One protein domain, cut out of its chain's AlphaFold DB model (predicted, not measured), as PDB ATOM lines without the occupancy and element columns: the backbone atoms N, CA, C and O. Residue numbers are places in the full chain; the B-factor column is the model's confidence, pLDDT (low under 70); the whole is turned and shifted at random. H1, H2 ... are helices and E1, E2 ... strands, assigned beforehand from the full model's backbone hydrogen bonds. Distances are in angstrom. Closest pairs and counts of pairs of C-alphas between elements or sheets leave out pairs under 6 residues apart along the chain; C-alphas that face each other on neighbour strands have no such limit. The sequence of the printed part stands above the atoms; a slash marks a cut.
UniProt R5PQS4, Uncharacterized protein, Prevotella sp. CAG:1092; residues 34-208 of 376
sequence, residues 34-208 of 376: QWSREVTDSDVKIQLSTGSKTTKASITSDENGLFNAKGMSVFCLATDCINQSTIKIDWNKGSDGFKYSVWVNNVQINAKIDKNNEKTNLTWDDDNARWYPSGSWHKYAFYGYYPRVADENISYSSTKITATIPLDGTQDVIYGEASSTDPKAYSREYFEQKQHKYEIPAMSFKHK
ATOM      1  N   GLN A  34      86.871 -31.725  32.904       50.91
ATOM      2  CA  GLN A  34      86.396 -31.098  31.663       50.91
ATOM      3  C   GLN A  34      85.371 -29.984  31.958       50.91
ATOM      4  O   GLN A  34      85.449 -28.913  31.365       50.91
ATOM      5  N   TRP A  35      84.516 -30.157  32.973       55.31
ATOM      6  CA  TRP A  35      83.504 -29.156  33.368       55.31
ATOM      7  C   TRP A  35      84.046 -27.919  34.070       55.31
ATOM      8  O   TRP A  35      83.444 -26.849  34.000       55.31
ATOM      9  N   SER A  36      85.208 -28.034  34.715       52.97
ATOM     10  CA  SER A  36      85.883 -26.911  35.376       52.97
ATOM     11  C   SER A  36      86.097 -25.684  34.479       52.97
ATOM     12  O   SER A  36      86.220 -24.573  34.996       52.97
ATOM     13  N   ARG A  37      86.111 -25.887  33.151       52.56
ATOM     14  CA  ARG A  37      86.391 -24.878  32.121       52.56
ATOM     15  C   ARG A  37      85.160 -24.407  31.338       52.56
ATOM     16  O   ARG A  37      85.284 -23.453  30.579       52.56
ATOM     17  N   GLU A  38      83.998 -25.036  31.517       59.41
ATOM     18  CA  GLU A  38      82.796 -24.799  30.693       59.41
ATOM     19  C   GLU A  38      81.715 -23.957  31.389       59.41
ATOM     20  O   GLU A  38      80.739 -23.561  30.757       59.41
ATOM     21  N   VAL A  39      81.876 -23.638  32.680       72.44
ATOM     22  CA  VAL A  39      80.919 -22.776  33.392       72.44
ATOM     23  C   VAL A  39      81.051 -21.327  32.912       72.44
ATOM     24  O   VAL A  39      82.058 -20.651  33.151       72.44
ATOM     25  N   THR A  40      80.010 -20.861  32.231       81.56
ATOM     26  CA  THR A  40      79.895 -19.518  31.652       81.56
ATOM     27  C   THR A  40      79.064 -18.580  32.523       81.56
ATOM     28  O   THR A  40      78.507 -18.969  33.550       81.56
ATOM     29  N   ASP A  41      78.994 -17.323  32.106       86.81
ATOM     30  CA  ASP A  41      78.155 -16.302  32.717       86.81
ATOM     31  C   ASP A  41      76.662 -16.608  32.492       86.81
ATOM     32  O   ASP A  41      76.243 -17.044  31.417       86.81
ATOM     33  N   SER A  42      75.848 -16.385  33.520       87.25
ATOM     34  CA  SER A  42      74.384 -16.360  33.428       87.25
ATOM     35  C   SER A  42      73.873 -15.005  32.926       87.25
ATOM     36  O   SER A  42      74.629 -14.065  32.700       87.25
ATOM     37  N   ASP A  43      72.553 -14.875  32.815       86.44
ATOM     38  CA  ASP A  43      71.853 -13.612  32.581       86.44
ATOM     39  C   ASP A  43      71.646 -12.778  33.861       86.44
ATOM     40  O   ASP A  43      71.169 -11.643  33.797       86.44
ATOM     41  N   VAL A  44      72.043 -13.291  35.030       85.81
ATOM     42  CA  VAL A  44      71.892 -12.593  36.312       85.81
ATOM     43  C   VAL A  44      73.153 -11.789  36.613       85.81
ATOM     44  O   VAL A  44      74.218 -12.342  36.891       85.81
ATOM     45  N   LYS A  45      73.040 -10.460  36.578       87.88
ATOM     46  CA  LYS A  45      74.148  -9.541  36.873       87.88
ATOM     47  C   LYS A  45      74.471  -9.525  38.369       87.88
ATOM     48  O   LYS A  45      73.578  -9.386  39.201       87.88
ATOM     49  N   ILE A  46      75.757  -9.569  38.709       87.31
ATOM     50  CA  ILE A  46      76.231  -9.363  40.076       87.31
ATOM     51  C   ILE A  46      76.183  -7.867  40.392       87.31
ATOM     52  O   ILE A  46      76.826  -7.039  39.739       87.31
ATOM     53  N   GLN A  47      75.426  -7.538  41.432       85.75
ATOM     54  CA  GLN A  47      75.381  -6.224  42.055       85.75
ATOM     55  C   GLN A  47      75.723  -6.395  43.531       85.75
ATOM     56  O   GLN A  47      75.324  -7.385  44.135       85.75
ATOM     57  N   LEU A  48      76.466  -5.452  44.102       83.50
ATOM     58  CA  LEU A  48      76.938  -5.531  45.481       83.50
ATOM     59  C   LEU A  48      76.608  -4.242  46.227       83.50
ATOM     60  O   LEU A  48      76.619  -3.146  45.663       83.50
ATOM     61  N   SER A  49      76.329  -4.379  47.517       78.62
ATOM     62  CA  SER A  49      76.068  -3.258  48.417       78.62
ATOM     63  C   SER A  49      76.674  -3.517  49.793       78.62
ATOM     64  O   SER A  49      77.182  -4.607  50.062       78.62
ATOM     65  N   THR A  50      76.642  -2.523  50.675       71.50
ATOM     66  CA  THR A  50      76.998  -2.703  52.087       71.50
ATOM     67  C   THR A  50      75.744  -2.880  52.944       71.50
ATOM     68  O   THR A  50      74.808  -2.088  52.827       71.50
ATOM     69  N   GLY A  51      75.732  -3.861  53.847       55.72
ATOM     70  CA  GLY A  51      74.655  -4.049  54.823       55.72
ATOM     71  C   GLY A  51      74.986  -3.402  56.171       55.72
ATOM     72  O   GLY A  51      75.939  -3.827  56.818       55.72
ATOM     73  N   SER A  52      74.153  -2.461  56.637       50.25
ATOM     74  CA  SER A  52      74.154  -1.847  57.989       50.25
ATOM     75  C   SER A  52      75.165  -0.717  58.301       50.25
ATOM     76  O   SER A  52      76.201  -0.563  57.665       50.25
ATOM     77  N   LYS A  53      74.792   0.072  59.328       46.31
ATOM     78  CA  LYS A  53      75.086   1.485  59.622       46.31
ATOM     79  C   LYS A  53      76.223   1.772  60.633       46.31
ATOM     80  O   LYS A  53      76.094   2.681  61.452       46.31
ATOM     81  N   THR A  54      77.286   0.963  60.714       38.06
ATOM     82  CA  THR A  54      78.173   0.999  61.915       38.06
ATOM     83  C   THR A  54      79.689   0.928  61.708       38.06
ATOM     84  O   THR A  54      80.413   0.751  62.689       38.06
ATOM     85  N   THR A  55      80.235   1.098  60.502       43.09
ATOM     86  CA  THR A  55      81.702   1.181  60.370       43.09
ATOM     87  C   THR A  55      82.194   2.480  61.016       43.09
ATOM     88  O   THR A  55      81.652   3.527  60.714       43.09
ATOM     89  N   LYS A  56      83.145   2.428  61.962       44.22
ATOM     90  CA  LYS A  56      84.026   3.547  62.343       44.22
ATOM     91  C   LYS A  56      85.434   3.028  62.625       44.22
ATOM     92  O   LYS A  56      85.569   2.116  63.431       44.22
ATOM     93  N   ALA A  57      86.428   3.655  61.981       36.19
ATOM     94  CA  ALA A  57      87.812   3.943  62.401       36.19
ATOM     95  C   ALA A  57      88.885   3.861  61.289       36.19
ATOM     96  O   ALA A  57      89.885   3.188  61.477       36.19
ATOM     97  N   SER A  58      88.726   4.664  60.227       42.25
ATOM     98  CA  SER A  58      89.737   5.529  59.562       42.25
ATOM     99  C   SER A  58      89.276   5.922  58.171       42.25
ATOM    100  O   SER A  58      89.541   7.054  57.764       42.25
ATOM    101  N   ILE A  59      88.511   5.069  57.499       51.22
ATOM    102  CA  ILE A  59      87.614   5.580  56.472       51.22
ATOM    103  C   ILE A  59      86.588   6.462  57.181       51.22
ATOM    104  O   ILE A  59      86.021   6.057  58.199       51.22
ATOM    105  N   THR A  60      86.416   7.696  56.705       46.00
ATOM    106  CA  THR A  60      85.452   8.668  57.232       46.00
ATOM    107  C   THR A  60      84.048   8.138  56.993       46.00
ATOM    108  O   THR A  60      83.393   8.429  55.999       46.00
ATOM    109  N   SER A  61      83.621   7.279  57.898       49.69
ATOM    110  CA  SER A  61      82.261   6.819  58.005       49.69
ATOM    111  C   SER A  61      81.435   7.918  58.662       49.69
ATOM    112  O   SER A  61      81.831   8.426  59.723       49.69
ATOM    113  N   ASP A  62      80.311   8.289  58.065       49.03
ATOM    114  CA  ASP A  62      79.388   9.227  58.699       49.03
ATOM    115  C   ASP A  62      78.761   8.622  59.978       49.03
ATOM    116  O   ASP A  62      79.071   7.505  60.409       49.03
ATOM    117  N   GLU A  63      77.892   9.371  60.655       47.72
ATOM    118  CA  GLU A  63      77.188   8.877  61.849       47.72
ATOM    119  C   GLU A  63      76.314   7.641  61.574       47.72
ATOM    120  O   GLU A  63      75.973   6.920  62.510       47.72
ATOM    121  N   ASN A  64      76.034   7.361  60.297       50.00
ATOM    122  CA  ASN A  64      75.283   6.214  59.813       50.00
ATOM    123  C   ASN A  64      76.188   5.083  59.301       50.00
ATOM    124  O   ASN A  64      75.671   4.169  58.667       50.00
ATOM    125  N   GLY A  65      77.509   5.123  59.520       58.09
ATOM    126  CA  GLY A  65      78.435   4.074  59.081       58.09
ATOM    127  C   GLY A  65      78.541   3.913  57.560       58.09
ATOM    128  O   GLY A  65      78.893   2.833  57.086       58.09
ATOM    129  N   LEU A  66      78.204   4.947  56.787       68.38
ATOM    130  CA  LEU A  66      78.398   4.978  55.338       68.38
ATOM    131  C   LEU A  66      79.789   5.495  55.024       68.38
ATOM    132  O   LEU A  66      80.221   6.483  55.608       68.38
ATOM    133  N   PHE A  67      80.484   4.861  54.085       74.44
ATOM    134  CA  PHE A  67      81.888   5.157  53.828       74.44
ATOM    135  C   PHE A  67      82.228   5.193  52.335       74.44
ATOM    136  O   PHE A  67      81.570   4.550  51.511       74.44
ATOM    137  N   ASN A  68      83.275   5.953  52.003       79.06
ATOM    138  CA  ASN A  68      83.904   5.971  50.685       79.06
ATOM    139  C   ASN A  68      85.266   5.285  50.774       79.06
ATOM    140  O   ASN A  68      86.093   5.685  51.584       79.06
ATOM    141  N   ALA A  69      85.530   4.311  49.914       83.25
ATOM    142  CA  ALA A  69      86.823   3.641  49.843       83.25
ATOM    143  C   ALA A  69      87.186   3.395  48.384       83.25
ATOM    144  O   ALA A  69      86.326   3.030  47.583       83.25
ATOM    145  N   LYS A  70      88.460   3.555  48.043       86.88
ATOM    146  CA  LYS A  70      88.991   3.118  46.752       86.88
ATOM    147  C   LYS A  70      89.954   1.970  46.968       86.88
ATOM    148  O   LYS A  70      90.659   1.977  47.967       86.88
ATOM    149  N   GLY A  71      89.997   1.013  46.049       89.81
ATOM    150  CA  GLY A  71      90.934  -0.105  46.168       89.81
ATOM    151  C   GLY A  71      90.551  -1.107  47.257       89.81
ATOM    152  O   GLY A  71      91.417  -1.623  47.960       89.81
ATOM    153  N   MET A  72      89.255  -1.377  47.433       93.25
ATOM    154  CA  MET A  72      88.821  -2.568  48.167       93.25
ATOM    155  C   MET A  72      88.904  -3.783  47.243       93.25
ATOM    156  O   MET A  72      88.959  -3.646  46.023       93.25
ATOM    157  N   SER A  73      88.868  -4.977  47.813       95.44
ATOM    158  CA  SER A  73      88.802  -6.226  47.066       95.44
ATOM    159  C   SER A  73      87.527  -6.986  47.392       95.44
ATOM    160  O   SER A  73      86.998  -6.866  48.500       95.44
ATOM    161  N   VAL A  74      87.053  -7.784  46.438       96.19
ATOM    162  CA  VAL A  74      85.961  -8.731  46.638       96.19
ATOM    163  C   VAL A  74      86.273 -10.105  46.056       96.19
ATOM    164  O   VAL A  74      86.874 -10.245  44.987       96.19
ATOM    165  N   PHE A  75      85.788 -11.119  46.764       97.25
ATOM    166  CA  PHE A  75      85.713 -12.504  46.336       97.25
ATOM    167  C   PHE A  75      84.260 -12.969  46.276       97.25
ATOM    168  O   PHE A  75      83.434 -12.553  47.087       97.25
ATOM    169  N   CYS A  76      83.971 -13.872  45.343       95.88
ATOM    170  CA  CYS A  76      82.736 -14.649  45.287       95.88
ATOM    171  C   CYS A  76      83.133 -16.120  45.263       95.88
ATOM    172  O   CYS A  76      83.736 -16.577  44.288       95.88
ATOM    173  N   LEU A  77      82.852 -16.832  46.351       95.94
ATOM    174  CA  LEU A  77      83.348 -18.187  46.577       95.94
ATOM    175  C   LEU A  77      82.182 -19.155  46.703       95.94
ATOM    176  O   LEU A  77      81.205 -18.860  47.394       95.94
ATOM    177  N   ALA A  78      82.304 -20.322  46.073       93.69
ATOM    178  CA  ALA A  78      81.397 -21.426  46.345       93.69
ATOM    179  C   ALA A  78      81.631 -21.923  47.776       93.69
ATOM    180  O   ALA A  78      82.769 -22.189  48.165       93.69
ATOM    181  N   THR A  79      80.561 -22.053  48.551       92.81
ATOM    182  CA  THR A  79      80.596 -22.433  49.973       92.81
ATOM    183  C   THR A  79      79.991 -23.804  50.229       92.81
ATOM    184  O   THR A  79      80.455 -24.502  51.124       92.81
ATOM    185  N   ASP A  80      79.005 -24.206  49.427       90.69
ATOM    186  CA  ASP A  80      78.330 -25.497  49.549       90.69
ATOM    187  C   ASP A  80      77.743 -25.948  48.201       90.69
ATOM    188  O   ASP A  80      77.666 -25.167  47.247       90.69
ATOM    189  N   CYS A  81      77.323 -27.205  48.103       87.62
ATOM    190  CA  CYS A  81      76.662 -27.771  46.932       87.62
ATOM    191  C   CYS A  81      75.131 -27.735  47.094       87.62
ATOM    192  O   CYS A  81      74.595 -28.196  48.095       87.62
ATOM    193  N   ILE A  82      74.413 -27.237  46.083       83.31
ATOM    194  CA  ILE A  82      72.937 -27.147  46.069       83.31
ATOM    195  C   ILE A  82      72.290 -28.524  45.860       83.31
ATOM    196  O   ILE A  82      71.225 -28.810  46.399       83.31
ATOM    197  N   ASN A  83      72.955 -29.395  45.101       72.06
ATOM    198  CA  ASN A  83      72.581 -30.795  44.907       72.06
ATOM    199  C   ASN A  83      73.739 -31.682  45.386       72.06
ATOM    200  O   ASN A  83      74.868 -31.196  45.452       72.06
ATOM    201  N   GLN A  84      73.503 -32.973  45.672       61.12
ATOM    202  CA  GLN A  84      74.561 -33.966  45.958       61.12
ATOM    203  C   GLN A  84      75.415 -34.242  44.706       61.12
ATOM    204  O   GLN A  84      75.428 -35.327  44.130       61.12
ATOM    205  N   SER A  85      76.088 -33.202  44.234       58.22
ATOM    206  CA  SER A  85      76.991 -33.209  43.107       58.22
ATOM    207  C   SER A  85      78.310 -33.832  43.540       58.22
ATOM    208  O   SER A  85      78.812 -33.574  44.632       58.22
ATOM    209  N   THR A  86      78.914 -34.619  42.656       59.12
ATOM    210  CA  THR A  86      80.272 -35.152  42.834       59.12
ATOM    211  C   THR A  86      81.356 -34.090  42.605       59.12
ATOM    212  O   THR A  86      82.545 -34.404  42.646       59.12
ATOM    213  N   ILE A  87      80.969 -32.845  42.305       72.44
ATOM    214  CA  ILE A  87      81.875 -31.741  41.990       72.44
ATOM    215  C   ILE A  87      82.357 -31.101  43.296       72.44
ATOM    216  O   ILE A  87      81.607 -30.424  43.998       72.44
ATOM    217  N   LYS A  88      83.625 -31.350  43.632       82.38
ATOM    218  CA  LYS A  88      84.265 -30.862  44.855       82.38
ATOM    219  C   LYS A  88      84.635 -29.382  44.722       82.38
ATOM    220  O   LYS A  88      85.307 -29.004  43.770       82.38
ATOM    221  N   ILE A  89      84.285 -28.581  45.726       88.94
ATOM    222  CA  ILE A  89      84.753 -27.196  45.839       88.94
ATOM    223  C   ILE A  89      86.223 -27.192  46.290       88.94
ATOM    224  O   ILE A  89      86.560 -27.765  47.335       88.94
ATOM    225  N   ASP A  90      87.084 -26.508  45.540       90.50
ATOM    226  CA  ASP A  90      88.512 -26.363  45.843       90.50
ATOM    227  C   ASP A  90      89.009 -24.956  45.475       90.50
ATOM    228  O   ASP A  90      88.930 -24.541  44.317       90.50
ATOM    229  N   TRP A  91      89.524 -24.225  46.467       93.94
ATOM    230  CA  TRP A  91      90.031 -22.862  46.296       93.94
ATOM    231  C   TRP A  91      91.547 -22.770  46.040       93.94
ATOM    232  O   TRP A  91      92.031 -21.667  45.804       93.94
ATOM    233  N   ASN A  92      92.298 -23.883  46.019       91.12
ATOM    234  CA  ASN A  92      93.776 -23.927  45.999       91.12
ATOM    235  C   ASN A  92      94.472 -23.105  44.895       91.12
ATOM    236  O   ASN A  92      95.661 -22.823  45.010       91.12
ATOM    237  N   LYS A  93      93.783 -22.783  43.796       84.44
ATOM    238  CA  LYS A  93      94.356 -22.078  42.635       84.44
ATOM    239  C   LYS A  93      93.580 -20.816  42.256       84.44
ATOM    240  O   LYS A  93      93.660 -20.375  41.114       84.44
ATOM    241  N   GLY A  94      92.775 -20.274  43.172       87.31
ATOM    242  CA  GLY A  94      91.895 -19.153  42.848       87.31
ATOM    243  C   GLY A  94      91.038 -19.446  41.606       87.31
ATOM    244  O   GLY A  94      90.567 -20.569  41.413       87.31
ATOM    245  N   SER A  95      90.882 -18.442  40.742       81.75
ATOM    246  CA  SER A  95      90.155 -18.552  39.468       81.75
ATOM    247  C   SER A  95      90.869 -19.371  38.384       81.75
ATOM    248  O   SER A  95      90.207 -19.806  37.444       81.75
ATOM    249  N   ASP A  96      92.181 -19.611  38.507       79.75
ATOM    250  CA  ASP A  96      92.958 -20.428  37.553       79.75
ATOM    251  C   ASP A  96      92.717 -21.934  37.751       79.75
ATOM    252  O   ASP A  96      93.077 -22.765  36.911       79.75
ATOM    253  N   GLY A  97      92.132 -22.299  38.895       75.75
ATOM    254  CA  GLY A  97      91.663 -23.643  39.201       75.75
ATOM    255  C   GLY A  97      90.259 -23.910  38.668       75.75
ATOM    256  O   GLY A  97      89.954 -23.747  37.489       75.75
ATOM    257  N   PHE A  98      89.383 -24.367  39.558       76.56
ATOM    258  CA  PHE A  98      87.976 -24.554  39.243       76.56
ATOM    259  C   PHE A  98      87.267 -23.198  39.274       76.56
ATOM    260  O   PHE A  98      86.954 -22.700  40.353       76.56
ATOM    261  N   LYS A  99      86.974 -22.614  38.104       79.81
ATOM    262  CA  LYS A  99      86.358 -21.275  38.002       79.81
ATOM    263  C   LYS A  99      85.067 -21.146  38.824       79.81
ATOM    264  O   LYS A  99      84.826 -20.112  39.432       79.81
ATOM    265  N   TYR A 100      84.263 -22.206  38.912       83.88
ATOM    266  CA  TYR A 100      83.053 -22.227  39.746       83.88
ATOM    267  C   TYR A 100      83.339 -22.174  41.259       83.88
ATOM    268  O   TYR A 100      82.469 -21.786  42.024       83.88
ATOM    269  N   SER A 101      84.524 -22.586  41.722       89.62
ATOM    270  CA  SER A 101      84.870 -22.580  43.152       89.62
ATOM    271  C   SER A 101      85.263 -21.183  43.633       89.62
ATOM    272  O   SER A 101      84.899 -20.790  44.742       89.62
ATOM    273  N   VAL A 102      85.970 -20.429  42.787       92.69
ATOM    274  CA  VAL A 102      86.387 -19.039  43.017       92.69
ATOM    275  C   VAL A 102      85.963 -18.213  41.804       92.69
ATOM    276  O   VAL A 102      86.705 -18.082  40.832       92.69
ATOM    277  N   TRP A 103      84.741 -17.687  41.852       92.50
ATOM    278  CA  TRP A 103      84.101 -17.053  40.700       92.50
ATOM    279  C   TRP A 103      84.572 -15.617  40.474       92.50
ATOM    280  O   TRP A 103      84.898 -15.214  39.359       92.50
ATOM    281  N   VAL A 104      84.633 -14.845  41.558       93.62
ATOM    282  CA  VAL A 104      85.259 -13.520  41.581       93.62
ATOM    283  C   VAL A 104      86.484 -13.646  42.470       93.62
ATOM    284  O   VAL A 104      86.364 -14.098  43.610       93.62
ATOM    285  N   ASN A 105      87.650 -13.294  41.935       95.12
ATOM    286  CA  ASN A 105      88.936 -13.559  42.565       95.12
ATOM    287  C   ASN A 105      89.714 -12.257  42.787       95.12
ATOM    288  O   ASN A 105      90.179 -11.661  41.820       95.12
ATOM    289  N   ASN A 106      89.815 -11.817  44.046       95.81
ATOM    290  CA  ASN A 106      90.538 -10.614  44.474       95.81
ATOM    291  C   ASN A 106      90.285  -9.372  43.588       95.81
ATOM    292  O   ASN A 106      91.208  -8.608  43.290       95.81
ATOM    293  N   VAL A 107      89.049  -9.172  43.118       95.25
ATOM    294  CA  VAL A 107      88.730  -8.116  42.145       95.25
ATOM    295  C   VAL A 107      88.595  -6.777  42.850       95.25
ATOM    296  O   VAL A 107      87.928  -6.674  43.878       95.25
ATOM    297  N   GLN A 108      89.186  -5.736  42.266       95.25
ATOM    298  CA  GLN A 108      89.121  -4.393  42.818       95.25
ATOM    299  C   GLN A 108      87.725  -3.774  42.683       95.25
ATOM    300  O   GLN A 108      87.123  -3.753  41.605       95.25
ATOM    301  N   ILE A 109      87.229  -3.230  43.792       92.12
ATOM    302  CA  ILE A 109      85.985  -2.468  43.865       92.12
ATOM    303  C   ILE A 109      86.201  -1.164  44.631       92.12
ATOM    304  O   ILE A 109      87.106  -1.027  45.458       92.12
ATOM    305  N   ASN A 110      85.304  -0.220  44.387       90.44
ATOM    306  CA  ASN A 110      85.228   1.041  45.103       90.44
ATOM    307  C   ASN A 110      83.906   1.121  45.865       90.44
ATOM    308  O   ASN A 110      82.847   0.790  45.329       90.44
ATOM    309  N   ALA A 111      83.971   1.605  47.100       86.81
ATOM    310  CA  ALA A 111      82.818   1.992  47.891       86.81
ATOM    311  C   ALA A 111      82.531   3.476  47.675       86.81
ATOM    312  O   ALA A 111      83.411   4.321  47.860       86.81
ATOM    313  N   LYS A 112      81.297   3.789  47.281       82.94
ATOM    314  CA  LYS A 112      80.816   5.162  47.122       82.94
ATOM    315  C   LYS A 112      79.512   5.342  47.882       82.94
ATOM    316  O   LYS A 112      78.574   4.565  47.691       82.94
ATOM    317  N   ILE A 113      79.445   6.376  48.712       77.88
ATOM    318  CA  ILE A 113      78.191   6.814  49.321       77.88
ATOM    319  C   ILE A 113      77.261   7.265  48.190       77.88
ATOM    320  O   ILE A 113      77.669   7.995  47.282       77.88
ATOM    321  N   ASP A 114      76.031   6.763  48.201       73.81
ATOM    322  CA  ASP A 114      75.026   7.147  47.216       73.81
ATOM    323  C   ASP A 114      74.668   8.633  47.346       73.81
ATOM    324  O   ASP A 114      74.797   9.223  48.414       73.81
ATOM    325  N   LYS A 115      74.151   9.240  46.274       73.81
ATOM    326  CA  LYS A 115      73.830  10.678  46.208       73.81
ATOM    327  C   LYS A 115      72.889  11.154  47.322       73.81
ATOM    328  O   LYS A 115      72.916  12.330  47.667       73.81
ATOM    329  N   ASN A 116      72.078  10.248  47.867       71.94
ATOM    330  CA  ASN A 116      71.110  10.529  48.926       71.94
ATOM    331  C   ASN A 116      71.654  10.269  50.347       71.94
ATOM    332  O   ASN A 116      70.918  10.467  51.304       71.94
ATOM    333  N   ASN A 117      72.909   9.820  50.505       69.62
ATOM    334  CA  ASN A 117      73.514   9.435  51.793       69.62
ATOM    335  C   ASN A 117      72.719   8.367  52.573       69.62
ATOM    336  O   ASN A 117      72.655   8.395  53.799       69.62
ATOM    337  N   GLU A 118      72.102   7.415  51.870       68.00
ATOM    338  CA  GLU A 118      71.313   6.339  52.498       68.00
ATOM    339  C   GLU A 118      72.037   4.985  52.505       68.00
ATOM    340  O   GLU A 118      71.743   4.124  53.335       68.00
ATOM    341  N   LYS A 119      72.975   4.781  51.571       69.06
ATOM    342  CA  LYS A 119      73.690   3.515  51.371       69.06
ATOM    343  C   LYS A 119      75.083   3.734  50.787       69.06
ATOM    344  O   LYS A 119      75.313   4.710  50.074       69.06
ATOM    345  N   THR A 120      75.978   2.777  51.022       76.12
ATOM    346  CA  THR A 120      77.241   2.659  50.291       76.12
ATOM    347  C   THR A 120      77.066   1.626  49.177       76.12
ATOM    348  O   THR A 120      76.773   0.450  49.412       76.12
ATOM    349  N   ASN A 121      77.220   2.086  47.937       81.31
ATOM    350  CA  ASN A 121      77.221   1.241  46.751       81.31
ATOM    351  C   ASN A 121      78.640   0.739  46.485       81.31
ATOM    352  O   ASN A 121      79.608   1.491  46.620       81.31
ATOM    353  N   LEU A 122      78.746  -0.519  46.061       86.75
ATOM    354  CA  LEU A 122      80.007  -1.125  45.661       86.75
ATOM    355  C   LEU A 122      80.039  -1.244  44.140       86.75
ATOM    356  O   LEU A 122      79.155  -1.852  43.535       86.75
ATOM    357  N   THR A 123      81.046  -0.640  43.520       88.00
ATOM    358  CA  THR A 123      81.205  -0.610  42.062       88.00
ATOM    359  C   THR A 123      82.524  -1.243  41.659       88.00
ATOM    360  O   THR A 123      83.545  -0.956  42.284       88.00
ATOM    361  N   TRP A 124      82.507  -2.047  40.598       91.00
ATOM    362  CA  TRP A 124      83.714  -2.566  39.958       91.00
ATOM    363  C   TRP A 124      84.616  -1.412  39.521       91.00
ATOM    364  O   TRP A 124      84.125  -0.434  38.966       91.00
ATOM    365  N   ASP A 125      85.908  -1.501  39.816       91.31
ATOM    366  CA  ASP A 125      86.864  -0.447  39.458       91.31
ATOM    367  C   ASP A 125      87.169  -0.418  37.954       91.31
ATOM    368  O   ASP A 125      87.468   0.631  37.399       91.31
ATOM    369  N   ASP A 126      87.034  -1.565  37.287       90.19
ATOM    370  CA  ASP A 126      87.276  -1.735  35.854       90.19
ATOM    371  C   ASP A 126      86.034  -1.499  34.979       90.19
ATOM    372  O   ASP A 126      86.076  -1.771  33.783       90.19
ATOM    373  N   ASP A 127      84.917  -1.061  35.575       83.12
ATOM    374  CA  ASP A 127      83.602  -0.869  34.940       83.12
ATOM    375  C   ASP A 127      83.034  -2.103  34.199       83.12
ATOM    376  O   ASP A 127      81.956  -2.044  33.596       83.12
ATOM    377  N   ASN A 128      83.689  -3.264  34.304       88.25
ATOM    378  CA  ASN A 128      83.242  -4.491  33.667       88.25
ATOM    379  C   ASN A 128      82.098  -5.105  34.473       88.25
ATOM    380  O   ASN A 128      82.221  -5.430  35.660       88.25
ATOM    381  N   ALA A 129      80.961  -5.301  33.807       87.19
ATOM    382  CA  ALA A 129      79.883  -6.089  34.376       87.19
ATOM    383  C   ALA A 129      80.348  -7.537  34.600       87.19
ATOM    384  O   ALA A 129      81.201  -8.063  33.890       87.19
ATOM    385  N   ARG A 130      79.791  -8.154  35.639       89.50
ATOM    386  CA  ARG A 130      80.039  -9.542  36.027       89.50
ATOM    387  C   ARG A 130      78.694 -10.193  36.295       89.50
ATOM    388  O   ARG A 130      77.773  -9.519  36.764       89.50
ATOM    389  N   TRP A 131      78.584 -11.481  36.019       91.31
ATOM    390  CA  TRP A 131      77.337 -12.235  36.120       91.31
ATOM    391  C   TRP A 131      77.544 -13.477  36.968       91.31
ATOM    392  O   TRP A 131      78.669 -13.945  37.103       91.31
ATOM    393  N   TYR A 132      76.478 -13.993  37.573       89.50
ATOM    394  CA  TYR A 132      76.553 -15.249  38.317       89.50
ATOM    395  C   TYR A 132      76.855 -16.416  37.371       89.50
ATOM    396  O   TYR A 132      76.515 -16.322  36.191       89.50
ATOM    397  N   PRO A 133      77.440 -17.521  37.858       87.25
ATOM    398  CA  PRO A 133      77.638 -18.721  37.052       87.25
ATOM    399  C   PRO A 133      76.318 -19.245  36.472       87.25
ATOM    400  O   PRO A 133      75.290 -19.252  37.154       87.25
ATOM    401  N   SER A 134      76.345 -19.718  35.225       81.25
ATOM    402  CA  SER A 134      75.174 -20.263  34.526       81.25
ATOM    403  C   SER A 134      74.627 -21.539  35.160       81.25
ATOM    404  O   SER A 134      73.424 -21.785  35.077       81.25
ATOM    405  N   GLY A 135      75.468 -22.314  35.845       71.94
ATOM    406  CA  GLY A 135      75.028 -23.487  36.582       71.94
ATOM    407  C   GLY A 135      74.889 -23.268  38.081       71.94
ATOM    408  O   GLY A 135      75.840 -22.927  38.786       71.94
ATOM    409  N   SER A 136      73.686 -23.530  38.577       72.94
ATOM    410  CA  SER A 136      73.285 -23.380  39.978       72.94
ATOM    411  C   SER A 136      73.643 -24.602  40.832       72.94
ATOM    412  O   SER A 136      72.837 -25.084  41.622       72.94
ATOM    413  N   TRP A 137      74.848 -25.152  40.672       81.56
ATOM    414  CA  TRP A 137      75.273 -26.333  41.441       81.56
ATOM    415  C   TRP A 137      75.806 -25.993  42.825       81.56
ATOM    416  O   TRP A 137      75.844 -26.867  43.690       81.56
ATOM    417  N   HIS A 138      76.212 -24.742  43.031       88.81
ATOM    418  CA  HIS A 138      76.830 -24.290  44.265       88.81
ATOM    419  C   HIS A 138      76.123 -23.077  44.842       88.81
ATOM    420  O   HIS A 138      75.628 -22.208  44.123       88.81
ATOM    421  N   LYS A 139      76.135 -23.036  46.166       91.50
ATOM    422  CA  LYS A 139      75.830 -21.874  46.978       91.50
ATOM    423  C   LYS A 139      77.057 -20.974  47.026       91.50
ATOM    424  O   LYS A 139      78.166 -21.469  47.227       91.50
ATOM    425  N   TYR A 140      76.861 -19.667  46.921       94.25
ATOM    426  CA  TYR A 140      77.942 -18.687  46.960       94.25
ATOM    427  C   TYR A 140      77.847 -17.777  48.182       94.25
ATOM    428  O   TYR A 140      76.786 -17.615  48.783       94.25
ATOM    429  N   ALA A 141      78.977 -17.175  48.535       95.62
ATOM    430  CA  ALA A 141      79.071 -16.061  49.470       95.62
ATOM    431  C   ALA A 141      80.064 -15.024  48.936       95.62
ATOM    432  O   ALA A 141      80.993 -15.361  48.191       95.62
ATOM    433  N   PHE A 142      79.857 -13.767  49.324       96.44
ATOM    434  CA  PHE A 142      80.754 -12.670  48.982       96.44
ATOM    435  C   PHE A 142      81.581 -12.252  50.188       96.44
ATOM    436  O   PHE A 142      81.051 -12.084  51.286       96.44
ATOM    437  N   TYR A 143      82.868 -12.026  49.951       97.38
ATOM    438  CA  TYR A 143      83.823 -11.597  50.965       97.38
ATOM    439  C   TYR A 143      84.558 -10.371  50.458       97.38
ATOM    440  O   TYR A 143      85.141 -10.407  49.377       97.38
ATOM    441  N   GLY A 144      84.531  -9.288  51.223       95.81
ATOM    442  CA  GLY A 144      85.179  -8.034  50.875       95.81
ATOM    443  C   GLY A 144      86.202  -7.628  51.921       95.81
ATOM    444  O   GLY A 144      85.975  -7.813  53.117       95.81
ATOM    445  N   TYR A 145      87.307  -7.025  51.493       96.19
ATOM    446  CA  TYR A 145      88.271  -6.432  52.418       96.19
ATOM    447  C   TYR A 145      88.947  -5.185  51.849       96.19
ATOM    448  O   TYR A 145      88.925  -4.931  50.645       96.19
ATOM    449  N   TYR A 146      89.529  -4.390  52.737       93.88
ATOM    450  CA  TYR A 146      90.323  -3.211  52.418       93.88
ATOM    451  C   TYR A 146      91.520  -3.127  53.379       93.88
ATOM    452  O   TYR A 146      91.341  -3.477  54.549       93.88
ATOM    453  N   PRO A 147      92.696  -2.653  52.925       94.00
ATOM    454  CA  PRO A 147      93.048  -2.355  51.531       94.00
ATOM    455  C   PRO A 147      93.273  -3.622  50.703       94.00
ATOM    456  O   PRO A 147      93.734  -4.631  51.230       94.00
ATOM    457  N   ARG A 148      92.958  -3.575  49.403       95.94
ATOM    458  CA  ARG A 148      93.299  -4.653  48.465       95.94
ATOM    459  C   ARG A 148      94.816  -4.805  48.380       95.94
ATOM    460  O   ARG A 148      95.527  -3.814  48.231       95.94
ATOM    461  N   VAL A 149      95.284  -6.048  48.376       96.69
ATOM    462  CA  VAL A 149      96.682  -6.386  48.087       96.69
ATOM    463  C   VAL A 149      96.818  -7.062  46.725       96.69
ATOM    464  O   VAL A 149      95.838  -7.560  46.162       96.69
ATOM    465  N   ALA A 150      98.035  -7.046  46.181       95.56
ATOM    466  CA  ALA A 150      98.381  -7.779  44.968       95.56
ATOM    467  C   ALA A 150      98.164  -9.291  45.150       95.56
ATOM    468  O   ALA A 150      98.235  -9.799  46.268       95.56
ATOM    469  N   ASP A 151      97.916 -10.006  44.050       93.75
ATOM    470  CA  ASP A 151      97.544 -11.428  44.087       93.75
ATOM    471  C   ASP A 151      98.648 -12.320  44.684       93.75
ATOM    472  O   ASP A 151      98.347 -13.328  45.311       93.75
ATOM    473  N   GLU A 152      99.917 -11.912  44.578       94.56
ATOM    474  CA  GLU A 152     101.064 -12.571  45.226       94.56
ATOM    475  C   GLU A 152     101.003 -12.565  46.763       94.56
ATOM    476  O   GLU A 152     101.587 -13.433  47.405       94.56
ATOM    477  N   ASN A 153     100.247 -11.633  47.348       97.19
ATOM    478  CA  ASN A 153      99.990 -11.557  48.787       97.19
ATOM    479  C   ASN A 153      98.688 -12.271  49.188       97.19
ATOM    480  O   ASN A 153      98.223 -12.127  50.322       97.19
ATOM    481  N   ILE A 154      98.078 -13.030  48.272       98.00
ATOM    482  CA  ILE A 154      96.932 -13.888  48.558       98.00
ATOM    483  C   ILE A 154      97.396 -15.340  48.616       98.00
ATOM    484  O   ILE A 154      97.873 -15.920  47.643       98.00
ATOM    485  N   SER A 155      97.197 -15.957  49.775       97.19
ATOM    486  CA  SER A 155      97.439 -17.380  49.983       97.19
ATOM    487  C   SER A 155      96.148 -18.168  49.815       97.19
ATOM    488  O   SER A 155      95.155 -17.912  50.504       97.19
ATOM    489  N   TYR A 156      96.186 -19.168  48.936       95.50
ATOM    490  CA  TYR A 156      95.082 -20.086  48.683       95.50
ATOM    491  C   TYR A 156      95.378 -21.465  49.266       95.50
ATOM    492  O   TYR A 156      96.493 -21.977  49.195       95.50
ATOM    493  N   SER A 157      94.339 -22.092  49.797       94.81
ATOM    494  CA  SER A 157      94.299 -23.516  50.120       94.81
ATOM    495  C   SER A 157      92.948 -24.082  49.684       94.81
ATOM    496  O   SER A 157      92.084 -23.332  49.235       94.81
ATOM    497  N   SER A 158      92.703 -25.383  49.849       92.88
ATOM    498  CA  SER A 158      91.450 -25.999  49.395       92.88
ATOM    499  C   SER A 158      90.206 -25.461  50.098       92.88
ATOM    500  O   SER A 158      89.097 -25.630  49.591       92.88
ATOM    501  N   THR A 159      90.386 -24.873  51.279       94.75
ATOM    502  CA  THR A 159      89.303 -24.507  52.200       94.75
ATOM    503  C   THR A 159      89.463 -23.129  52.821       94.75
ATOM    504  O   THR A 159      88.548 -22.676  53.500       94.75
ATOM    505  N   LYS A 160      90.599 -22.458  52.625       96.81
ATOM    506  CA  LYS A 160      90.896 -21.175  53.262       96.81
ATOM    507  C   LYS A 160      91.649 -20.248  52.319       96.81
ATOM    508  O   LYS A 160      92.602 -20.681  51.669       96.81
ATOM    509  N   ILE A 161      91.248 -18.981  52.295       98.25
ATOM    510  CA  ILE A 161      91.931 -17.898  51.578       98.25
ATOM    511  C   ILE A 161      92.353 -16.841  52.598       98.25
ATOM    512  O   ILE A 161      91.563 -16.451  53.459       98.25
ATOM    513  N   THR A 162      93.606 -16.398  52.530       98.31
ATOM    514  CA  THR A 162      94.184 -15.402  53.447       98.31
ATOM    515  C   THR A 162      94.898 -14.314  52.649       98.31
ATOM    516  O   THR A 162      95.554 -14.626  51.662       98.31
ATOM    517  N   ALA A 163      94.770 -13.057  53.070       98.50
ATOM    518  CA  ALA A 163      95.525 -11.930  52.528       98.50
ATOM    519  C   ALA A 163      96.592 -11.476  53.526       98.50
ATOM    520  O   ALA A 163      96.276 -11.250  54.697       98.50
ATOM    521  N   THR A 164      97.823 -11.295  53.058       98.38
ATOM    522  CA  THR A 164      98.910 -10.671  53.816       98.38
ATOM    523  C   THR A 164      98.943  -9.182  53.482       98.38
ATOM    524  O   THR A 164      99.217  -8.792  52.350       98.38
ATOM    525  N   ILE A 165      98.591  -8.338  54.451       97.62
ATOM    526  CA  ILE A 165      98.435  -6.893  54.268       97.62
ATOM    527  C   ILE A 165      99.624  -6.176  54.913       97.62
ATOM    528  O   ILE A 165      99.729  -6.225  56.140       97.62
ATOM    529  N   PRO A 166     100.487  -5.495  54.135       95.62
ATOM    530  CA  PRO A 166     101.576  -4.691  54.677       95.62
ATOM    531  C   PRO A 166     101.034  -3.429  55.351       95.62
ATOM    532  O   PRO A 166     100.026  -2.861  54.919       95.62
ATOM    533  N   LEU A 167     101.713  -2.989  56.406       93.50
ATOM    534  CA  LEU A 167     101.242  -1.920  57.276       93.50
ATOM    535  C   LEU A 167     102.330  -0.884  57.568       93.50
ATOM    536  O   LEU A 167     103.487  -1.215  57.806       93.50
ATOM    537  N   ASP A 168     101.917   0.379  57.630       89.75
ATOM    538  CA  ASP A 168     102.745   1.510  58.068       89.75
ATOM    539  C   ASP A 168     102.035   2.416  59.093       89.75
ATOM    540  O   ASP A 168     102.497   3.515  59.405       89.75
ATOM    541  N   GLY A 169     100.883   1.964  59.595       88.19
ATOM    542  CA  GLY A 169     100.046   2.697  60.540       88.19
ATOM    543  C   GLY A 169      99.016   3.634  59.910       88.19
ATOM    544  O   GLY A 169      98.273   4.281  60.651       88.19
ATOM    545  N   THR A 170      98.934   3.704  58.577       85.75
ATOM    546  CA  THR A 170      97.888   4.470  57.865       85.75
ATOM    547  C   THR A 170      96.762   3.620  57.297       85.75
ATOM    548  O   THR A 170      95.704   4.152  56.967       85.75
ATOM    549  N   GLN A 171      96.959   2.307  57.190       85.56
ATOM    550  CA  GLN A 171      95.955   1.398  56.651       85.56
ATOM    551  C   GLN A 171      94.909   1.052  57.712       85.56
ATOM    552  O   GLN A 171      95.221   0.622  58.824       85.56
ATOM    553  N   ASP A 172      93.648   1.187  57.324       86.94
ATOM    554  CA  ASP A 172      92.491   0.733  58.084       86.94
ATOM    555  C   ASP A 172      92.049  -0.620  57.552       86.94
ATOM    556  O   ASP A 172      91.451  -0.689  56.480       86.94
ATOM    557  N   VAL A 173      92.350  -1.710  58.256       92.81
ATOM    558  CA  VAL A 173      91.897  -3.019  57.781       92.81
ATOM    559  C   VAL A 173      90.411  -3.182  58.079       92.81
ATOM    560  O   VAL A 173      89.994  -3.250  59.240       92.81
ATOM    561  N   ILE A 174      89.610  -3.288  57.021       91.88
ATOM    562  CA  ILE A 174      88.162  -3.497  57.089       91.88
ATOM    563  C   ILE A 174      87.823  -4.788  56.357       91.88
ATOM    564  O   ILE A 174      88.385  -5.087  55.308       91.88
ATOM    565  N   TYR A 175      86.876  -5.543  56.897       95.19
ATOM    566  CA  TYR A 175      86.399  -6.792  56.313       95.19
ATOM    567  C   TYR A 175      84.880  -6.878  56.378       95.19
ATOM    568  O   TYR A 175      84.296  -6.483  57.388       95.19
ATOM    569  N   GLY A 176      84.255  -7.426  55.341       92.44
ATOM    570  CA  GLY A 176      82.822  -7.672  55.281       92.44
ATOM    571  C   GLY A 176      82.490  -8.980  54.578       92.44
ATOM    572  O   GLY A 176      83.242  -9.468  53.739       92.44
ATOM    573  N   GLU A 177      81.333  -9.527  54.920       93.56
ATOM    574  CA  GLU A 177      80.796 -10.758  54.344       93.56
ATOM    575  C   GLU A 177      79.323 -10.543  53.986       93.56
ATOM    576  O   GLU A 177      78.600  -9.857  54.716       93.56
ATOM    577  N   ALA A 178      78.893 -11.126  52.867       92.00
ATOM    578  CA  ALA A 178      77.495 -11.359  52.540       92.00
ATOM    579  C   ALA A 178      77.296 -12.863  52.338       92.00
ATOM    580  O   ALA A 178      77.746 -13.442  51.344       92.00
ATOM    581  N   SER A 179      76.609 -13.485  53.288       90.81
ATOM    582  CA  SER A 179      76.198 -14.884  53.254       90.81
ATOM    583  C   SER A 179      74.724 -14.992  53.647       90.81
ATOM    584  O   SER A 179      74.162 -14.108  54.293       90.81
ATOM    585  N   SER A 180      74.073 -16.069  53.215       89.12
ATOM    586  CA  SER A 180      72.674 -16.356  53.538       89.12
ATOM    587  C   SER A 180      72.541 -17.810  53.972       89.12
ATOM    588  O   SER A 180      73.336 -18.669  53.581       89.12
ATOM    589  N   THR A 181      71.554 -18.100  54.816       89.88
ATOM    590  CA  THR A 181      71.227 -19.468  55.240       89.88
ATOM    591  C   THR A 181      70.461 -20.237  54.168       89.88
ATOM    592  O   THR A 181      70.367 -21.457  54.274       89.88
ATOM    593  N   ASP A 182      69.974 -19.562  53.119       91.62
ATOM    594  CA  ASP A 182      69.307 -20.216  51.997       91.62
ATOM    595  C   ASP A 182      70.234 -21.278  51.362       91.62
ATOM    596  O   ASP A 182      71.421 -21.001  51.129       91.62
ATOM    597  N   PRO A 183      69.737 -22.499  51.086       90.44
ATOM    598  CA  PRO A 183      70.536 -23.559  50.472       90.44
ATOM    599  C   PRO A 183      71.094 -23.182  49.098       90.44
ATOM    600  O   PRO A 183      72.123 -23.709  48.691       90.44
ATOM    601  N   LYS A 184      70.433 -22.261  48.392       91.62
ATOM    602  CA  LYS A 184      70.788 -21.793  47.054       91.62
ATOM    603  C   LYS A 184      71.451 -20.425  47.055       91.62
ATOM    604  O   LYS A 184      71.656 -19.898  45.965       91.62
ATOM    605  N   ALA A 185      71.770 -19.853  48.220       92.38
ATOM    606  CA  ALA A 185      72.200 -18.462  48.361       92.38
ATOM    607  C   ALA A 185      73.153 -18.003  47.254       92.38
ATOM    608  O   ALA A 185      74.168 -18.645  46.973       92.38
ATOM    609  N   TYR A 186      72.794 -16.877  46.637       91.12
ATOM    610  CA  TYR A 186      73.600 -16.189  45.630       91.12
ATOM    611  C   TYR A 186      74.030 -17.055  44.430       91.12
ATOM    612  O   TYR A 186      75.003 -16.744  43.753       91.12
ATOM    613  N   SER A 187      73.296 -18.130  44.134       91.00
ATOM    614  CA  SER A 187      73.328 -18.809  42.834       91.00
ATOM    615  C   SER A 187      72.347 -18.152  41.858       91.00
ATOM    616  O   SER A 187      71.489 -17.370  42.262       91.00
ATOM    617  N   ARG A 188      72.399 -18.501  40.569       88.50
ATOM    618  CA  ARG A 188      71.376 -18.076  39.599       88.50
ATOM    619  C   ARG A 188      69.963 -18.483  40.055       88.50
ATOM    620  O   ARG A 188      69.068 -17.643  40.075       88.50
ATOM    621  N   GLU A 189      69.784 -19.733  40.490       89.12
ATOM    622  CA  GLU A 189      68.496 -20.248  40.988       89.12
ATOM    623  C   GLU A 189      67.974 -19.488  42.218       89.12
ATOM    624  O   GLU A 189      66.767 -19.460  42.444       89.12
ATOM    625  N   TYR A 190      68.844 -18.863  43.018       90.94
ATOM    626  CA  TYR A 190      68.419 -17.976  44.106       90.94
ATOM    627  C   TYR A 190      67.597 -16.808  43.564       90.94
ATOM    628  O   TYR A 190      66.473 -16.584  44.000       90.94
ATOM    629  N   PHE A 191      68.123 -16.110  42.557       89.50
ATOM    630  CA  PHE A 191      67.505 -14.909  41.988       89.50
ATOM    631  C   PHE A 191      66.316 -15.208  41.065       89.50
ATOM    632  O   PHE A 191      65.520 -14.317  40.768       89.50
ATOM    633  N   GLU A 192      66.140 -16.456  40.636       89.56
ATOM    634  CA  GLU A 192      64.923 -16.893  39.943       89.56
ATOM    635  C   GLU A 192      63.721 -16.994  40.904       89.56
ATOM    636  O   GLU A 192      62.566 -16.877  40.482       89.56
ATOM    637  N   GLN A 193      63.965 -17.136  42.212       88.50
ATOM    638  CA  GLN A 193      62.906 -17.148  43.218       88.50
ATOM    639  C   GLN A 193      62.300 -15.750  43.384       88.50
ATOM    640  O   GLN A 193      62.998 -14.754  43.590       88.50
ATOM    641  N   LYS A 194      60.964 -15.675  43.379       87.88
ATOM    642  CA  LYS A 194      60.209 -14.409  43.429       87.88
ATOM    643  C   LYS A 194      60.630 -13.488  44.583       87.88
ATOM    644  O   LYS A 194      60.624 -12.273  44.411       87.88
ATOM    645  N   GLN A 195      60.975 -14.059  45.735       89.38
ATOM    646  CA  GLN A 195      61.345 -13.312  46.940       89.38
ATOM    647  C   GLN A 195      62.761 -12.709  46.888       89.38
ATOM    648  O   GLN A 195      63.005 -11.710  47.554       89.38
ATOM    649  N   HIS A 196      63.656 -13.262  46.063       86.75
ATOM    650  CA  HIS A 196      65.070 -12.872  45.991       86.75
ATOM    651  C   HIS A 196      65.448 -12.174  44.679       86.75
ATOM    652  O   HIS A 196      66.544 -11.639  44.562       86.75
ATOM    653  N   LYS A 197      64.541 -12.122  43.694       82.12
ATOM    654  CA  LYS A 197      64.772 -11.569  42.344       82.12
ATOM    655  C   LYS A 197      65.424 -10.183  42.294       82.12
ATOM    656  O   LYS A 197      66.137  -9.878  41.343       82.12
ATOM    657  N   TYR A 198      65.147  -9.341  43.286       80.50
ATOM    658  CA  TYR A 198      65.667  -7.971  43.375       80.50
ATOM    659  C   TYR A 198      66.612  -7.771  44.560       80.50
ATOM    660  O   TYR A 198      66.946  -6.636  44.902       80.50
ATOM    661  N   GLU A 199      67.004  -8.855  45.221       84.62
ATOM    662  CA  GLU A 199      67.950  -8.793  46.319       84.62
ATOM    663  C   GLU A 199      69.344  -8.447  45.791       84.62
ATOM    664  O   GLU A 199      69.766  -8.898  44.727       84.62
ATOM    665  N   ILE A 200      70.069  -7.636  46.553       84.81
ATOM    666  CA  ILE A 200      71.458  -7.291  46.280       84.81
ATOM    667  C   ILE A 200      72.268  -7.812  47.468       84.81
ATOM    668  O   ILE A 200      72.006  -7.359  48.586       84.81
ATOM    669  N   PRO A 201      73.240  -8.724  47.268       86.62
ATOM    670  CA  PRO A 201      74.148  -9.140  48.329       86.62
ATOM    671  C   PRO A 201      74.737  -7.922  49.050       86.62
ATOM    672  O   PRO A 201      75.343  -7.035  48.436       86.62
ATOM    673  N   ALA A 202      74.516  -7.870  50.361       85.06
ATOM    674  CA  ALA A 202      74.879  -6.743  51.204       85.06
ATOM    675  C   ALA A 202      75.977  -7.169  52.182       85.06
ATOM    676  O   ALA A 202      75.717  -7.907  53.129       85.06
ATOM    677  N   MET A 203      77.212  -6.715  51.957       86.38
ATOM    678  CA  MET A 203      78.350  -7.053  52.812       86.38
ATOM    679  C   MET A 203      78.376  -6.169  54.059       86.38
ATOM    680  O   MET A 203      78.413  -4.940  53.958       86.38
ATOM    681  N   SER A 204      78.381  -6.775  55.243       83.44
ATOM    682  CA  SER A 204      78.476  -6.035  56.507       83.44
ATOM    683  C   SER A 204      79.927  -5.832  56.923       83.44
ATOM    684  O   SER A 204      80.538  -6.703  57.541       83.44
ATOM    685  N   PHE A 205      80.475  -4.665  56.587       86.44
ATOM    686  CA  PHE A 205      81.862  -4.317  56.879       86.44
ATOM    687  C   PHE A 205      82.089  -3.958  58.353       86.44
ATOM    688  O   PHE A 205      81.260  -3.314  58.995       86.44
ATOM    689  N   LYS A 206      83.244  -4.362  58.887       87.62
ATOM    690  CA  LYS A 206      83.716  -4.045  60.240       87.62
ATOM    691  C   LYS A 206      85.198  -3.695  60.203       87.62
ATOM    692  O   LYS A 206      85.981  -4.402  59.567       87.62
ATOM    693  N   HIS A 207      85.572  -2.653  60.938       89.31
ATOM    694  CA  HIS A 207      86.972  -2.331  61.195       89.31
ATOM    695  C   HIS A 207      87.588  -3.413  62.065       89.31
ATOM    696  O   HIS A 207      86.970  -3.896  63.017       89.31
ATOM    697  N   LYS A 208      88.814  -3.785  61.733       93.44
ATOM    698  CA  LYS A 208      89.585  -4.777  62.474       93.44
ATOM    699  C   LYS A 208      90.680  -4.140  63.319       93.44
ATOM    700  O   LYS A 208      91.219  -4.792  64.208       93.44
TER     701      LYS A 208
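What this domain is: This is residues 34 to 208 of the 376 residues of an uncharacterized protein of Prevotella sp. CAG:1092 (UniProt R5PQS4). The main body is a closed barrel of seven strands, its ring running E2, E5, E4, E3, E7, E10, E11 and back to E2. The hairpin of E8 and E9 lies off one side of this barrel, apart from its strands, and on another side the short strand pair E1 and E6 has the small helix H1 beside it. The printed part has 175 residues, with eleven named strands and one named helix in the order E1 to E10, H1, E11; the barrel is mixed, and the pairs E1 and E6, and E8 and E9, are antiparallel. The class is mostly strand, though under half of the residues are in named elements. The whole is compact, with a radius of gyration of the C-alphas of 16.2 A and spans of 46, 39 and 28 A.

Where its parts are: E1 is residues 41 to 45, and its C-alpha 41 is at (78.155, -16.302, 32.717). E1 runs on into E2, residues 48 to 50, across a break of 2 residues, at 44 degrees. E3, residues 69 to 81, is the longest strand by residues, with 33.1 A from first to last C-alpha, and it bends by 53 degrees at residue 72. E4, residues 102 to 113, measures 27.8 A and bends by 69 degrees at residue 106. E5 is residues 120 to 124 and E6 residues 131 to 133. E7, residues 138 to 146, measures 26.3 A. E8 is residues 154 to 156, and E9, residues 160 to 166, measures 19.7 A. E10, residues 174 to 178, begins with C-alpha 174 at (88.162, -3.497, 57.089). H1 is residues 188 to 192. E11, residues 202 to 207, measures 16.3 A and ends with C-alpha 207 at (86.972, -2.331, 61.195).

How they stand to each other: In the barrel, E2 and E5 are antiparallel, with N 50 and O 120 3.2 A apart, within hydrogen-bond range. E3, E4 and E5 form a meander, each strand the antiparallel neighbour of the one before; E3 and E4 are a hairpin with N 72 and O 109 at 2.9 A, and E4 and E5 are a hairpin with N 110 and O 123 at 2.8 A. With E2 these make a Greek key, in which the first of four strands is the antiparallel neighbour of the fourth. E7 lies on the other side of E3 from E4, antiparallel to E3 at 158 degrees, with N 75 and O 143 at 2.8 A. E10 is antiparallel to E7, with N 144 and O 176 at 2.8 A. E11 is antiparallel to E10, with N 206 and O 175 at 2.8 A. E11 and E2 are parallel at 45 degrees, with N 203 and O 49 at 2.8 A, and they close the ring. The pairing of E11 is staggered: residues 202 to 203 pair with E2, and residues 204 to 207 with E10. Outside the ring, E1 and E6 have N 42 and O 132 at 2.8 A. The closest C-alphas of E6 and H1 are those of Tyr 132 and Arg 188, 6.0 A apart. H1 is on the barrel and near E7; its backbone has every O i to N i+4 pair within hydrogen-bond range. In the hairpin of E8 and E9, N 155 and O 162 are 2.8 A apart. E8 is only just apart from E4, with their closest C-alphas 8.3 A apart.

The domain as a whole: The two C-alphas farthest apart are those of Gln 34 and Glu 63, at 50.9 A. The printed part has no cut. The long links are E2 to E3, residues 51 to 68, and E3 to E4, residues 82 to 101. The mean pLDDT of the printed part is 83.1, and the model's confidence is under 70 at residues 34 to 38, 51 to 66, 84 to 86 and 117 to 119.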